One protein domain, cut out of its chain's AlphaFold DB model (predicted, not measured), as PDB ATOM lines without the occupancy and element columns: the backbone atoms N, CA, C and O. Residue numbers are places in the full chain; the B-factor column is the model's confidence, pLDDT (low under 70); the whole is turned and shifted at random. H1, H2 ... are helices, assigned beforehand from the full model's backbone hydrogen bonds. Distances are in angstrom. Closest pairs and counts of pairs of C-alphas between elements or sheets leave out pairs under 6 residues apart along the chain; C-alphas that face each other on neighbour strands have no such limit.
ATOM      1  N   CYS A  28      29.915  41.243  78.753       65.38
ATOM      2  CA  CYS A  28      28.704  41.253  79.581       65.38
ATOM      3  C   CYS A  28      27.833  42.490  79.331       65.38
ATOM      4  O   CYS A  28      26.619  42.466  79.499       65.38
ATOM      5  N   ASN A  29      28.494  43.600  79.024       66.00
ATOM      6  CA  ASN A  29      27.950  44.911  78.718       66.00
ATOM      7  C   ASN A  29      29.052  45.623  77.932       66.00
ATOM      8  O   ASN A  29      30.214  45.396  78.262       66.00
ATOM      9  N   LEU A  30      28.709  46.464  76.952       65.12
ATOM     10  CA  LEU A  30      29.628  47.145  76.022       65.12
ATOM     11  C   LEU A  30      30.751  47.950  76.700       65.12
ATOM     12  O   LEU A  30      31.638  48.435  76.011       65.12
ATOM     13  N   ASP A  31      30.724  48.049  78.023       64.25
ATOM     14  CA  ASP A  31      31.617  48.855  78.835       64.25
ATOM     15  C   ASP A  31      32.695  48.018  79.540       64.25
ATOM     16  O   ASP A  31      33.671  48.533  80.076       64.25
ATOM     17  N   SER A  32      32.523  46.700  79.590       73.69
ATOM     18  CA  SER A  32      33.336  45.836  80.437       73.69
ATOM     19  C   SER A  32      34.785  45.695  79.924       73.69
ATOM     20  O   SER A  32      34.995  45.618  78.714       73.69
ATOM     21  N   PRO A  33      35.799  45.568  80.809       78.94
ATOM     22  CA  PRO A  33      37.197  45.297  80.445       78.94
ATOM     23  C   PRO A  33      37.445  44.108  79.511       78.94
ATOM     24  O   PRO A  33      38.491  44.035  78.878       78.94
ATOM     25  N   ASN A  34      36.501  43.171  79.408       77.12
ATOM     26  CA  ASN A  34      36.576  42.042  78.479       77.12
ATOM     27  C   ASN A  34      35.935  42.306  77.104       77.12
ATOM     28  O   ASN A  34      35.883  41.397  76.277       77.12
ATOM     29  N   CYS A  35      35.428  43.510  76.846       79.38
ATOM     30  CA  CYS A  35      34.842  43.862  75.560       79.38
ATOM     31  C   CYS A  35      35.913  44.263  74.536       79.38
ATOM     32  O   CYS A  35      36.863  44.962  74.886       79.38
ATOM     33  N   PRO A  36      35.756  43.908  73.244       82.25
ATOM     34  CA  PRO A  36      36.777  44.176  72.224       82.25
ATOM     35  C   PRO A  36      37.121  45.657  72.004       82.25
ATOM     36  O   PRO A  36      38.202  45.967  71.518       82.25
ATOM     37  N   CYS A  37      36.199  46.572  72.319       79.19
ATOM     38  CA  CYS A  37      36.393  48.017  72.169       79.19
ATOM     39  C   CYS A  37      36.991  48.692  73.417       79.19
ATOM     40  O   CYS A  37      37.148  49.919  73.425       79.19
ATOM     41  N   PHE A  38      37.277  47.921  74.470       82.75
ATOM     42  CA  PHE A  38      37.871  48.427  75.696       82.75
ATOM     43  C   PHE A  38      39.314  48.878  75.452       82.75
ATOM     44  O   PHE A  38      40.102  48.174  74.821       82.75
ATOM     45  N   GLN A  39      39.666  50.054  75.963       80.56
ATOM     46  CA  GLN A  39      41.001  50.631  75.874       80.56
ATOM     47  C   GLN A  39      41.629  50.704  77.266       80.56
ATOM     48  O   GLN A  39      41.223  51.507  78.103       80.56
ATOM     49  N   ASP A  40      42.652  49.883  77.508       81.56
ATOM     50  CA  ASP A  40      43.410  49.883  78.763       81.56
ATOM     51  C   ASP A  40      44.648  50.790  78.672       81.56
ATOM     52  O   ASP A  40      45.786  50.327  78.707       81.56
ATOM     53  N   THR A  41      44.439  52.095  78.490       80.19
ATOM     54  CA  THR A  41      45.537  53.080  78.486       80.19
ATOM     55  C   THR A  41      45.671  53.768  79.852       80.19
ATOM     56  O   THR A  41      44.705  53.804  80.608       80.19
ATOM     57  N   GLY A  42      46.868  54.242  80.225       78.19
ATOM     58  CA  GLY A  42      47.145  54.897  81.523       78.19
ATOM     59  C   GLY A  42      47.239  53.960  82.743       78.19
ATOM     60  O   GLY A  42      47.018  52.752  82.634       78.19
ATOM     61  N   SER A  43      47.564  54.495  83.924       85.88
ATOM     62  CA  SER A  43      47.619  53.729  85.187       85.88
ATOM     63  C   SER A  43      46.230  53.567  85.813       85.88
ATOM     64  O   SER A  43      45.453  54.508  85.770       85.88
ATOM     65  N   TRP A  44      45.899  52.410  86.408       84.00
ATOM     66  CA  TRP A  44      44.672  52.215  87.218       84.00
ATOM     67  C   TRP A  44      44.797  52.731  88.656       84.00
ATOM     68  O   TRP A  44      43.791  53.006  89.311       84.00
ATOM     69  N   SER A  45      46.036  52.859  89.128       85.62
ATOM     70  CA  SER A  45      46.383  53.355  90.456       85.62
ATOM     71  C   SER A  45      47.461  54.431  90.285       85.62
ATOM     72  O   SER A  45      48.642  54.174  90.524       85.62
ATOM     73  N   PRO A  46      47.082  55.602  89.739       89.31
ATOM     74  CA  PRO A  46      48.013  56.690  89.527       89.31
ATOM     75  C   PRO A  46      48.496  57.227  90.867       89.31
ATOM     76  O   PRO A  46      47.721  57.358  91.819       89.31
ATOM     77  N   GLY A  47      49.789  57.519  90.933       86.44
ATOM     78  CA  GLY A  47      50.460  57.974  92.142       86.44
ATOM     79  C   GLY A  47      51.284  59.226  91.890       86.44
ATOM     80  O   GLY A  47      51.630  59.551  90.758       86.44
ATOM     81  N   GLY A  48      51.608  59.939  92.962       86.25
ATOM     82  CA  GLY A  48      52.324  61.198  92.860       86.25
ATOM     83  C   GLY A  48      52.451  61.896  94.202       86.25
ATOM     84  O   GLY A  48      51.733  61.566  95.146       86.25
ATOM     85  N   LEU A  49      53.376  62.853  94.294       84.00
ATOM     86  CA  LEU A  49      53.484  63.722  95.471       84.00
ATOM     87  C   LEU A  49      52.533  64.917  95.367       84.00
ATOM     88  O   LEU A  49      52.159  65.499  96.384       84.00
ATOM     89  N   THR A  50      52.154  65.279  94.142       91.56
ATOM     90  CA  THR A  50      51.240  66.380  93.838       91.56
ATOM     91  C   THR A  50      50.049  65.899  93.019       91.56
ATOM     92  O   THR A  50      50.073  64.821  92.421       91.56
ATOM     93  N   ILE A  51      48.996  66.714  92.970       94.88
ATOM     94  CA  ILE A  51      47.822  66.410  92.151       94.88
ATOM     95  C   ILE A  51      48.163  66.378  90.653       94.88
ATOM     96  O   ILE A  51      47.620  65.556  89.917       94.88
ATOM     97  N   GLN A  52      49.130  67.188  90.210       95.31
ATOM     98  CA  GLN A  52      49.616  67.177  88.832       95.31
ATOM     99  C   GLN A  52      50.354  65.887  88.482       95.31
ATOM    100  O   GLN A  52      50.213  65.413  87.362       95.31
ATOM    101  N   ASP A  53      51.116  65.300  89.409       94.44
ATOM    102  CA  ASP A  53      51.807  64.026  89.162       94.44
ATOM    103  C   ASP A  53      50.797  62.895  88.930       94.44
ATOM    104  O   ASP A  53      50.905  62.150  87.958       94.44
ATOM    105  N   VAL A  54      49.759  62.838  89.772       94.38
ATOM    106  CA  VAL A  54      48.631  61.911  89.606       94.38
ATOM    107  C   VAL A  54      47.938  62.138  88.262       94.38
ATOM    108  O   VAL A  54      47.647  61.181  87.548       94.38
ATOM    109  N   ALA A  55      47.682  63.394  87.896       93.56
ATOM    110  CA  ALA A  55      47.051  63.731  86.627       93.56
ATOM    111  C   ALA A  55      47.917  63.338  85.416       93.56
ATOM    112  O   ALA A  55      47.408  62.736  84.468       93.56
ATOM    113  N   LEU A  56      49.224  63.600  85.467       94.00
ATOM    114  CA  LEU A  56      50.185  63.235  84.423       94.00
ATOM    115  C   LEU A  56      50.283  61.722  84.223       94.00
ATOM    116  O   LEU A  56      50.342  61.272  83.083       94.00
ATOM    117  N   ASP A  57      50.204  60.929  85.293       92.69
ATOM    118  CA  ASP A  57      50.197  59.459  85.200       92.69
ATOM    119  C   ASP A  57      48.913  58.904  84.541       92.69
ATOM    120  O   ASP A  57      48.841  57.744  84.122       92.69
ATOM    121  N   THR A  58      47.887  59.752  84.392       90.31
ATOM    122  CA  THR A  58      46.670  59.441  83.629       90.31
ATOM    123  C   THR A  58      46.681  59.978  82.193       90.31
ATOM    124  O   THR A  58      45.754  59.667  81.438       90.31
ATOM    125  N   VAL A  59      47.695  60.736  81.757       89.88
ATOM    126  CA  VAL A  59      47.770  61.265  80.379       89.88
ATOM    127  C   VAL A  59      47.781  60.130  79.352       89.88
ATOM    128  O   VAL A  59      48.432  59.100  79.520       89.88
ATOM    129  N   GLY A  60      47.014  60.300  78.270       85.00
ATOM    130  CA  GLY A  60      46.830  59.266  77.248       85.00
ATOM    131  C   GLY A  60      45.757  58.225  77.584       85.00
ATOM    132  O   GLY A  60      45.473  57.357  76.751       85.00
ATOM    133  N   THR A  61      45.113  58.314  78.754       85.94
ATOM    134  CA  THR A  61      43.915  57.515  79.058       85.94
ATOM    135  C   THR A  61      42.777  57.931  78.123       85.94
ATOM    136  O   THR A  61      42.408  59.104  78.080       85.94
ATOM    137  N   ASN A  62      42.238  56.988  77.346       81.56
ATOM    138  CA  ASN A  62      41.260  57.242  76.283       81.56
ATOM    139  C   ASN A  62      39.903  56.637  76.622       81.56
ATOM    140  O   ASN A  62      39.857  55.518  77.117       81.56
ATOM    141  N   ALA A  63      38.819  57.323  76.254       76.25
ATOM    142  CA  ALA A  63      37.448  56.824  76.318       76.25
ATOM    143  C   ALA A  63      37.303  55.467  75.607       76.25
ATOM    144  O   ALA A  63      37.372  55.379  74.379       76.25
ATOM    145  N   SER A  64      37.049  54.413  76.383       74.62
ATOM    146  CA  SER A  64      36.646  53.106  75.857       74.62
ATOM    147  C   SER A  64      35.265  53.153  75.212       74.62
ATOM    148  O   SER A  64      34.390  53.890  75.671       74.62
ATOM    149  N   CYS A  65      35.079  52.322  74.176       72.06
ATOM    150  CA  CYS A  65      33.790  52.021  73.547       72.06
ATOM    151  C   CYS A  65      32.885  53.257  73.411       72.06
ATOM    152  O   CYS A  65      31.891  53.358  74.119       72.06
ATOM    153  N   VAL A  66      33.255  54.211  72.545       62.34
ATOM    154  CA  VAL A  66      32.594  55.523  72.364       62.34
ATOM    155  C   VAL A  66      31.063  55.424  72.496       62.34
ATOM    156  O   VAL A  66      30.410  54.732  71.719       62.34
ATOM    157  N   GLY A  67      30.501  56.100  73.507       58.16
ATOM    158  CA  GLY A  67      29.062  56.104  73.825       58.16
ATOM    159  C   GLY A  67      28.593  55.027  74.815       58.16
ATOM    160  O   GLY A  67      27.483  55.125  75.334       58.16
ATOM    161  N   ASN A  68      29.440  54.043  75.110       54.50
ATOM    162  CA  ASN A  68      29.176  52.931  76.014       54.50
ATOM    163  C   ASN A  68      30.139  52.970  77.231       54.50
ATOM    164  O   ASN A  68      29.696  52.986  78.367       54.50
ATOM    165  N   GLY A  69      31.435  53.230  77.080       61.09
ATOM    166  CA  GLY A  69      32.347  53.400  78.230       61.09
ATOM    167  C   GLY A  69      33.215  52.170  78.508       61.09
ATOM    168  O   GLY A  69      33.355  51.304  77.663       61.09
ATOM    169  N   GLY A  70      33.923  52.158  79.636       65.19
ATOM    170  CA  GLY A  70      35.128  51.342  79.899       65.19
ATOM    171  C   GLY A  70      36.218  52.234  80.501       65.19
ATOM    172  O   GLY A  70      35.933  53.398  80.760       65.19
ATOM    173  N   LYS A  71      37.447  51.779  80.778       74.31
ATOM    174  CA  LYS A  71      38.512  52.689  81.266       74.31
ATOM    175  C   LYS A  71      38.655  53.826  80.246       74.31
ATOM    176  O   LYS A  71      38.683  53.517  79.058       74.31
ATOM    177  N   PRO A  72      38.541  55.111  80.627       74.06
ATOM    178  CA  PRO A  72      38.758  55.796  81.902       74.06
ATOM    179  C   PRO A  72      37.514  55.893  82.799       74.06
ATOM    180  O   PRO A  72      37.632  56.222  83.971       74.06
ATOM    181  N   TYR A  73      36.317  55.617  82.279       77.56
ATOM    182  CA  TYR A  73      35.035  55.844  82.950       77.56
ATOM    183  C   TYR A  73      34.956  55.150  84.314       77.56
ATOM    184  O   TYR A  73      34.654  55.786  85.318       77.56
ATOM    185  N   TYR A  74      35.273  53.853  84.399       78.56
ATOM    186  CA  TYR A  74      35.236  53.138  85.685       78.56
ATOM    187  C   TYR A  74      36.189  53.736  86.714       78.56
ATOM    188  O   TYR A  74      35.835  53.865  87.883       78.56
ATOM    189  N   GLN A  75      37.367  54.135  86.261       80.31
ATOM    190  CA  GLN A  75      38.384  54.723  87.105       80.31
ATOM    191  C   GLN A  75      37.970  56.113  87.592       80.31
ATOM    192  O   GLN A  75      37.868  56.332  88.795       80.31
ATOM    193  N   MET A  76      37.679  57.032  86.675       82.25
ATOM    194  CA  MET A  76      37.482  58.445  86.997       82.25
ATOM    195  C   MET A  76      36.061  58.770  87.446       82.25
ATOM    196  O   MET A  76      35.889  59.534  88.387       82.25
ATOM    197  N   VAL A  77      35.041  58.152  86.845       78.25
ATOM    198  CA  VAL A  77      33.635  58.414  87.204       78.25
ATOM    199  C   VAL A  77      33.197  57.583  88.402       78.25
ATOM    200  O   VAL A  77      32.416  58.054  89.216       78.25
ATOM    201  N   ASN A  78      33.702  56.354  88.551       75.44
ATOM    202  CA  ASN A  78      33.234  55.442  89.604       75.44
ATOM    203  C   ASN A  78      34.273  55.157  90.696       75.44
ATOM    204  O   ASN A  78      33.955  54.453  91.650       75.44
ATOM    205  N   GLY A  79      35.502  55.674  90.578       78.38
ATOM    206  CA  GLY A  79      36.561  55.428  91.561       78.38
ATOM    207  C   GLY A  79      37.100  54.001  91.574       78.38
ATOM    208  O   GLY A  79      37.723  53.599  92.551       78.38
ATOM    209  N   ILE A  80      36.842  53.204  90.533       79.25
ATOM    210  CA  ILE A  80      37.252  51.800  90.496       79.25
ATOM    211  C   ILE A  80      38.696  51.689  90.004       79.25
ATOM    212  O   ILE A  80      39.009  52.011  88.864       79.25
ATOM    213  N   GLU A  81      39.567  51.152  90.853       78.81
ATOM    214  CA  GLU A  81      41.019  51.070  90.612       78.81
ATOM    215  C   GLU A  81      41.504  49.706  90.109       78.81
ATOM    216  O   GLU A  81      42.702  49.437  90.073       78.81
ATOM    217  N   SER A  82      40.595  48.798  89.764       76.62
ATOM    218  CA  SER A  82      40.970  47.464  89.301       76.62
ATOM    219  C   SER A  82      40.135  47.044  88.098       76.62
ATOM    220  O   SER A  82      38.902  47.100  88.182       76.62
ATOM    221  N   PRO A  83      40.763  46.506  87.033       78.12
ATOM    222  CA  PRO A  83      40.049  45.874  85.929       78.12
ATOM    223  C   PRO A  83      39.057  44.802  86.392       78.12
ATOM    224  O   PRO A  83      37.948  44.725  85.874       78.12
ATOM    225  N   SER A  84      39.409  43.990  87.395       72.94
ATOM    226  CA  SER A  84      38.535  42.902  87.856       72.94
ATOM    227  C   SER A  84      37.268  43.421  88.541       72.94
ATOM    228  O   SER A  84      36.185  42.870  88.347       72.94
ATOM    229  N   ILE A  85      37.388  44.515  89.297       72.44
ATOM    230  CA  ILE A  85      36.255  45.186  89.943       72.44
ATOM    231  C   ILE A  85      35.428  45.933  88.892       72.44
ATOM    232  O   ILE A  85      34.202  45.870  88.926       72.44
ATOM    233  N   ALA A  86      36.079  46.580  87.920       76.38
ATOM    234  CA  ALA A  86      35.403  47.272  86.825       76.38
ATOM    235  C   ALA A  86      34.571  46.294  85.990       76.38
ATOM    236  O   ALA A  86      33.405  46.559  85.717       76.38
ATOM    237  N   GLN A  87      35.123  45.122  85.669       74.31
ATOM    238  CA  GLN A  87      34.402  44.038  85.005       74.31
ATOM    239  C   GLN A  87      33.228  43.532  85.842       74.31
ATOM    240  O   GLN A  87      32.119  43.403  85.326       74.31
ATOM    241  N   ALA A  88      33.436  43.282  87.136       68.94
ATOM    242  CA  ALA A  88      32.359  42.837  88.014       68.94
ATOM    243  C   ALA A  88      31.213  43.868  88.074       68.94
ATOM    244  O   ALA A  88      30.045  43.497  87.945       68.94
ATOM    245  N   ALA A  89      31.540  45.158  88.184       69.69
ATOM    246  CA  ALA A  89      30.571  46.250  88.185       69.69
ATOM    247  C   ALA A  89      29.853  46.404  86.831       69.69
ATOM    248  O   ALA A  89      28.628  46.541  86.801       69.69
ATOM    249  N   ALA A  90      30.589  46.317  85.718       70.94
ATOM    250  CA  ALA A  90      30.052  46.367  84.358       70.94
ATOM    251  C   ALA A  90      29.039  45.242  84.105       70.94
ATOM    252  O   ALA A  90      27.912  45.501  83.681       70.94
ATOM    253  N   CYS A  91      29.415  44.001  84.433       67.06
ATOM    254  CA  CYS A  91      28.564  42.822  84.278       67.06
ATOM    255  C   CYS A  91      27.347  42.842  85.222       67.06
ATOM    256  O   CYS A  91      26.382  42.120  84.982       67.06
ATOM    257  N   ALA A  92      27.379  43.628  86.305       60.19
ATOM    258  CA  ALA A  92      26.265  43.740  87.243       60.19
ATOM    259  C   ALA A  92      25.231  44.807  86.837       60.19
ATOM    260  O   ALA A  92      24.155  44.858  87.429       60.19
ATOM    261  N   GLY A  93      25.540  45.685  85.874       58.34
ATOM    262  CA  GLY A  93      24.644  46.777  85.470       58.34
ATOM    263  C   GLY A  93      24.318  47.775  86.595       58.34
ATOM    264  O   GLY A  93      23.275  48.418  86.549       58.34
ATOM    265  N   ILE A  94      25.170  47.875  87.629       51.50
ATOM    266  CA  ILE A  94      24.883  48.620  88.878       51.50
ATOM    267  C   ILE A  94      25.084  50.129  88.744       51.50
ATOM    268  O   ILE A  94      24.529  50.904  89.519       51.50
ATOM    269  N   LEU A  95      25.876  50.569  87.774       55.03
ATOM    270  CA  LEU A  95      26.315  51.957  87.715       55.03
ATOM    271  C   LEU A  95      25.395  52.739  86.779       55.03
ATOM    272  O   LEU A  95      25.618  52.832  85.578       55.03
ATOM    273  N   ALA A  96      24.322  53.267  87.365       41.91
ATOM    274  CA  ALA A  96      23.320  54.104  86.710       41.91
ATOM    275  C   ALA A  96      23.718  55.594  86.650       41.91
ATOM    276  O   ALA A  96      22.843  56.459  86.595       41.91
ATOM    277  N   TYR A  97      25.016  55.920  86.705       50.78
ATOM    278  CA  TYR A  97      25.438  57.298  86.465       50.78
ATOM    279  C   TYR A  97      25.253  57.621  84.981       50.78
ATOM    280  O   TYR A  97      25.652  56.812  84.134       50.78
ATOM    281  N   PRO A  98      24.654  58.777  84.640       49.38
ATOM    282  CA  PRO A  98      24.672  59.260  83.271       49.38
ATOM    283  C   PRO A  98      26.111  59.214  82.756       49.38
ATOM    284  O   PRO A  98      27.037  59.624  83.453       49.38
ATOM    285  N   ARG A  99      26.310  58.679  81.550       56.25
ATOM    286  CA  ARG A  99      27.610  58.651  80.856       56.25
ATOM    287  C   ARG A  99      27.969  60.040  80.311       56.25
ATOM    288  O   ARG A  99      28.452  60.161  79.186       56.25
ATOM    289  N   ASP A 100      27.628  61.069  81.077       51.69
ATOM    290  CA  ASP A 100      27.920  62.449  80.754       51.69
ATOM    291  C   ASP A 100      29.406  62.735  81.039       51.69
ATOM    292  O   ASP A 100      30.219  61.830  81.255       51.69
ATOM    293  N   ALA A 101      29.820  63.963  80.797       59.75
ATOM    294  CA  ALA A 101      31.188  64.277  80.446       59.75
ATOM    295  C   ALA A 101      32.126  64.236  81.656       59.75
ATOM    296  O   ALA A 101      32.191  65.177  82.424       59.75
ATOM    297  N   TRP A 102      32.976  63.215  81.726       75.06
ATOM    298  CA  TRP A 102      33.872  62.930  82.857       75.06
ATOM    299  C   TRP A 102      34.952  63.984  83.202       75.06
ATOM    300  O   TRP A 102      35.876  63.679  83.953       75.06
ATOM    301  N   CYS A 103      34.918  65.212  82.670       83.94
ATOM    302  CA  CYS A 103      35.965  66.214  82.911       83.94
ATOM    303  C   CYS A 103      36.089  66.612  84.394       83.94
ATOM    304  O   CYS A 103      37.201  66.636  84.923       83.94
ATOM    305  N   SER A 104      34.975  66.874  85.081       87.56
ATOM    306  CA  SER A 104      34.965  67.264  86.499       87.56
ATOM    307  C   SER A 104      35.205  66.071  87.426       87.56
ATOM    308  O   SER A 104      35.913  66.179  88.428       87.56
ATOM    309  N   GLU A 105      34.684  64.903  87.058       87.38
ATOM    310  CA  GLU A 105      34.921  63.629  87.730       87.38
ATOM    311  C   GLU A 105      36.396  63.259  87.682       87.38
ATOM    312  O   GLU A 105      36.937  62.785  88.673       87.38
ATOM    313  N   THR A 106      37.072  63.535  86.564       89.75
ATOM    314  CA  THR A 106      38.517  63.317  86.445       89.75
ATOM    315  C   THR A 106      39.295  64.183  87.421       89.75
ATOM    316  O   THR A 106      40.162  63.674  88.123       89.75
ATOM    317  N   VAL A 107      38.969  65.476  87.507       92.81
ATOM    318  CA  VAL A 107      39.614  66.379  88.471       92.81
ATOM    319  C   VAL A 107      39.360  65.885  89.896       92.81
ATOM    320  O   VAL A 107      40.298  65.721  90.672       92.81
ATOM    321  N   SER A 108      38.108  65.547  90.213       92.44
ATOM    322  CA  SER A 108      37.723  64.956  91.501       92.44
ATOM    323  C   SER A 108      38.495  63.663  91.804       92.44
ATOM    324  O   SER A 108      38.915  63.435  92.939       92.44
ATOM    325  N   TYR A 109      38.719  62.826  90.789       91.69
ATOM    326  CA  TYR A 109      39.478  61.584  90.883       91.69
ATOM    327  C   TYR A 109      40.955  61.847  91.170       91.69
ATOM    328  O   TYR A 109      41.529  61.192  92.040       91.69
ATOM    329  N   TRP A 110      41.561  62.839  90.512       94.19
ATOM    330  CA  TRP A 110      42.933  63.251  90.798       94.19
ATOM    331  C   TRP A 110      43.088  63.752  92.235       94.19
ATOM    332  O   TRP A 110      44.013  63.316  92.917       94.19
ATOM    333  N   HIS A 111      42.154  64.565  92.740       94.88
ATOM    334  CA  HIS A 111      42.129  64.974  94.153       94.88
ATOM    335  C   HIS A 111      42.061  63.767  95.093       94.88
ATOM    336  O   HIS A 111      42.833  63.666  96.049       94.88
ATOM    337  N   HIS A 112      41.154  62.831  94.806       91.62
ATOM    338  CA  HIS A 112      40.977  61.620  95.599       91.62
ATOM    339  C   HIS A 112      42.246  60.756  95.636       91.62
ATOM    340  O   HIS A 112      42.629  60.289  96.707       91.62
ATOM    341  N   LYS A 113      42.936  60.584  94.504       91.81
ATOM    342  CA  LYS A 113      44.180  59.797  94.424       91.81
ATOM    343  C   LYS A 113      45.389  60.507  95.016       91.81
ATOM    344  O   LYS A 113      46.227  59.856  95.629       91.81
ATOM    345  N   ALA A 114      45.463  61.826  94.874       93.31
ATOM    346  CA  ALA A 114      46.527  62.620  95.474       93.31
ATOM    347  C   ALA A 114      46.363  62.772  96.995       93.31
ATOM    348  O   ALA A 114      47.322  63.115  97.683       93.31
ATOM    349  N   GLY A 115      45.156  62.552  97.531       92.88
ATOM    350  CA  GLY A 115      44.851  62.878  98.923       92.88
ATOM    351  C   GLY A 115      44.954  64.384  99.183       92.88
ATOM    352  O   GLY A 115      45.436  64.802 100.240       92.88
TER     353      GLY A 115
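Overview. This is residues 28 to 115 of the 497 residues of an uncharacterized protein of Methanosaeta sp. PtaB.Bin039 (UniProt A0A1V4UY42). Little regular structure: four short helices sit among long loops, H4 packing on H1 at one end and on H2 in the middle, with H3 toward the other end. The printed part has 88 residues, 32 in named helices H1 to H4, and no named strand: all helix. It is compact, radius of gyration of the C-alphas 12.2 A, and elongated, spanning 37 by 21 by 20 A.

Along the chain. H1, residues 51 to 56, begins at C-alpha 51 (47.822, 66.410, 92.151) and measures 8.7 A. H2 is residues 73 to 76, 5.4 A; H3 is residues 83 to 92, 14.0 A. H4, residues 103 to 114, measures 16.8 A and ends at C-alpha 114 (46.527, 62.620, 95.474).

Arrangement. H4 touches H1 with residues 110 to 114 alone, at a steep tilt of 66 degrees, opposite ways; the closest C-alphas, Ile 51 and Ala 114, are 5.2 A apart. H4 touches H2 with residues 105 to 109 alone, closest C-alphas Met 76 and Thr 106, 5.0 A. H2 and H3 are close but not clearly touching, closest C-alphas Tyr 74 and Ala 86, 6.0 A. Every O i to N i+4 pair is within hydrogen-bond range in H1, H3 and H4; H2 is too short for one.

Size, cuts and confidence. The printed part has no cut. The H1 to H2 link is long, 16 residues. Low pLDDT, under 70, marks 22 residues, among them 91 to 101.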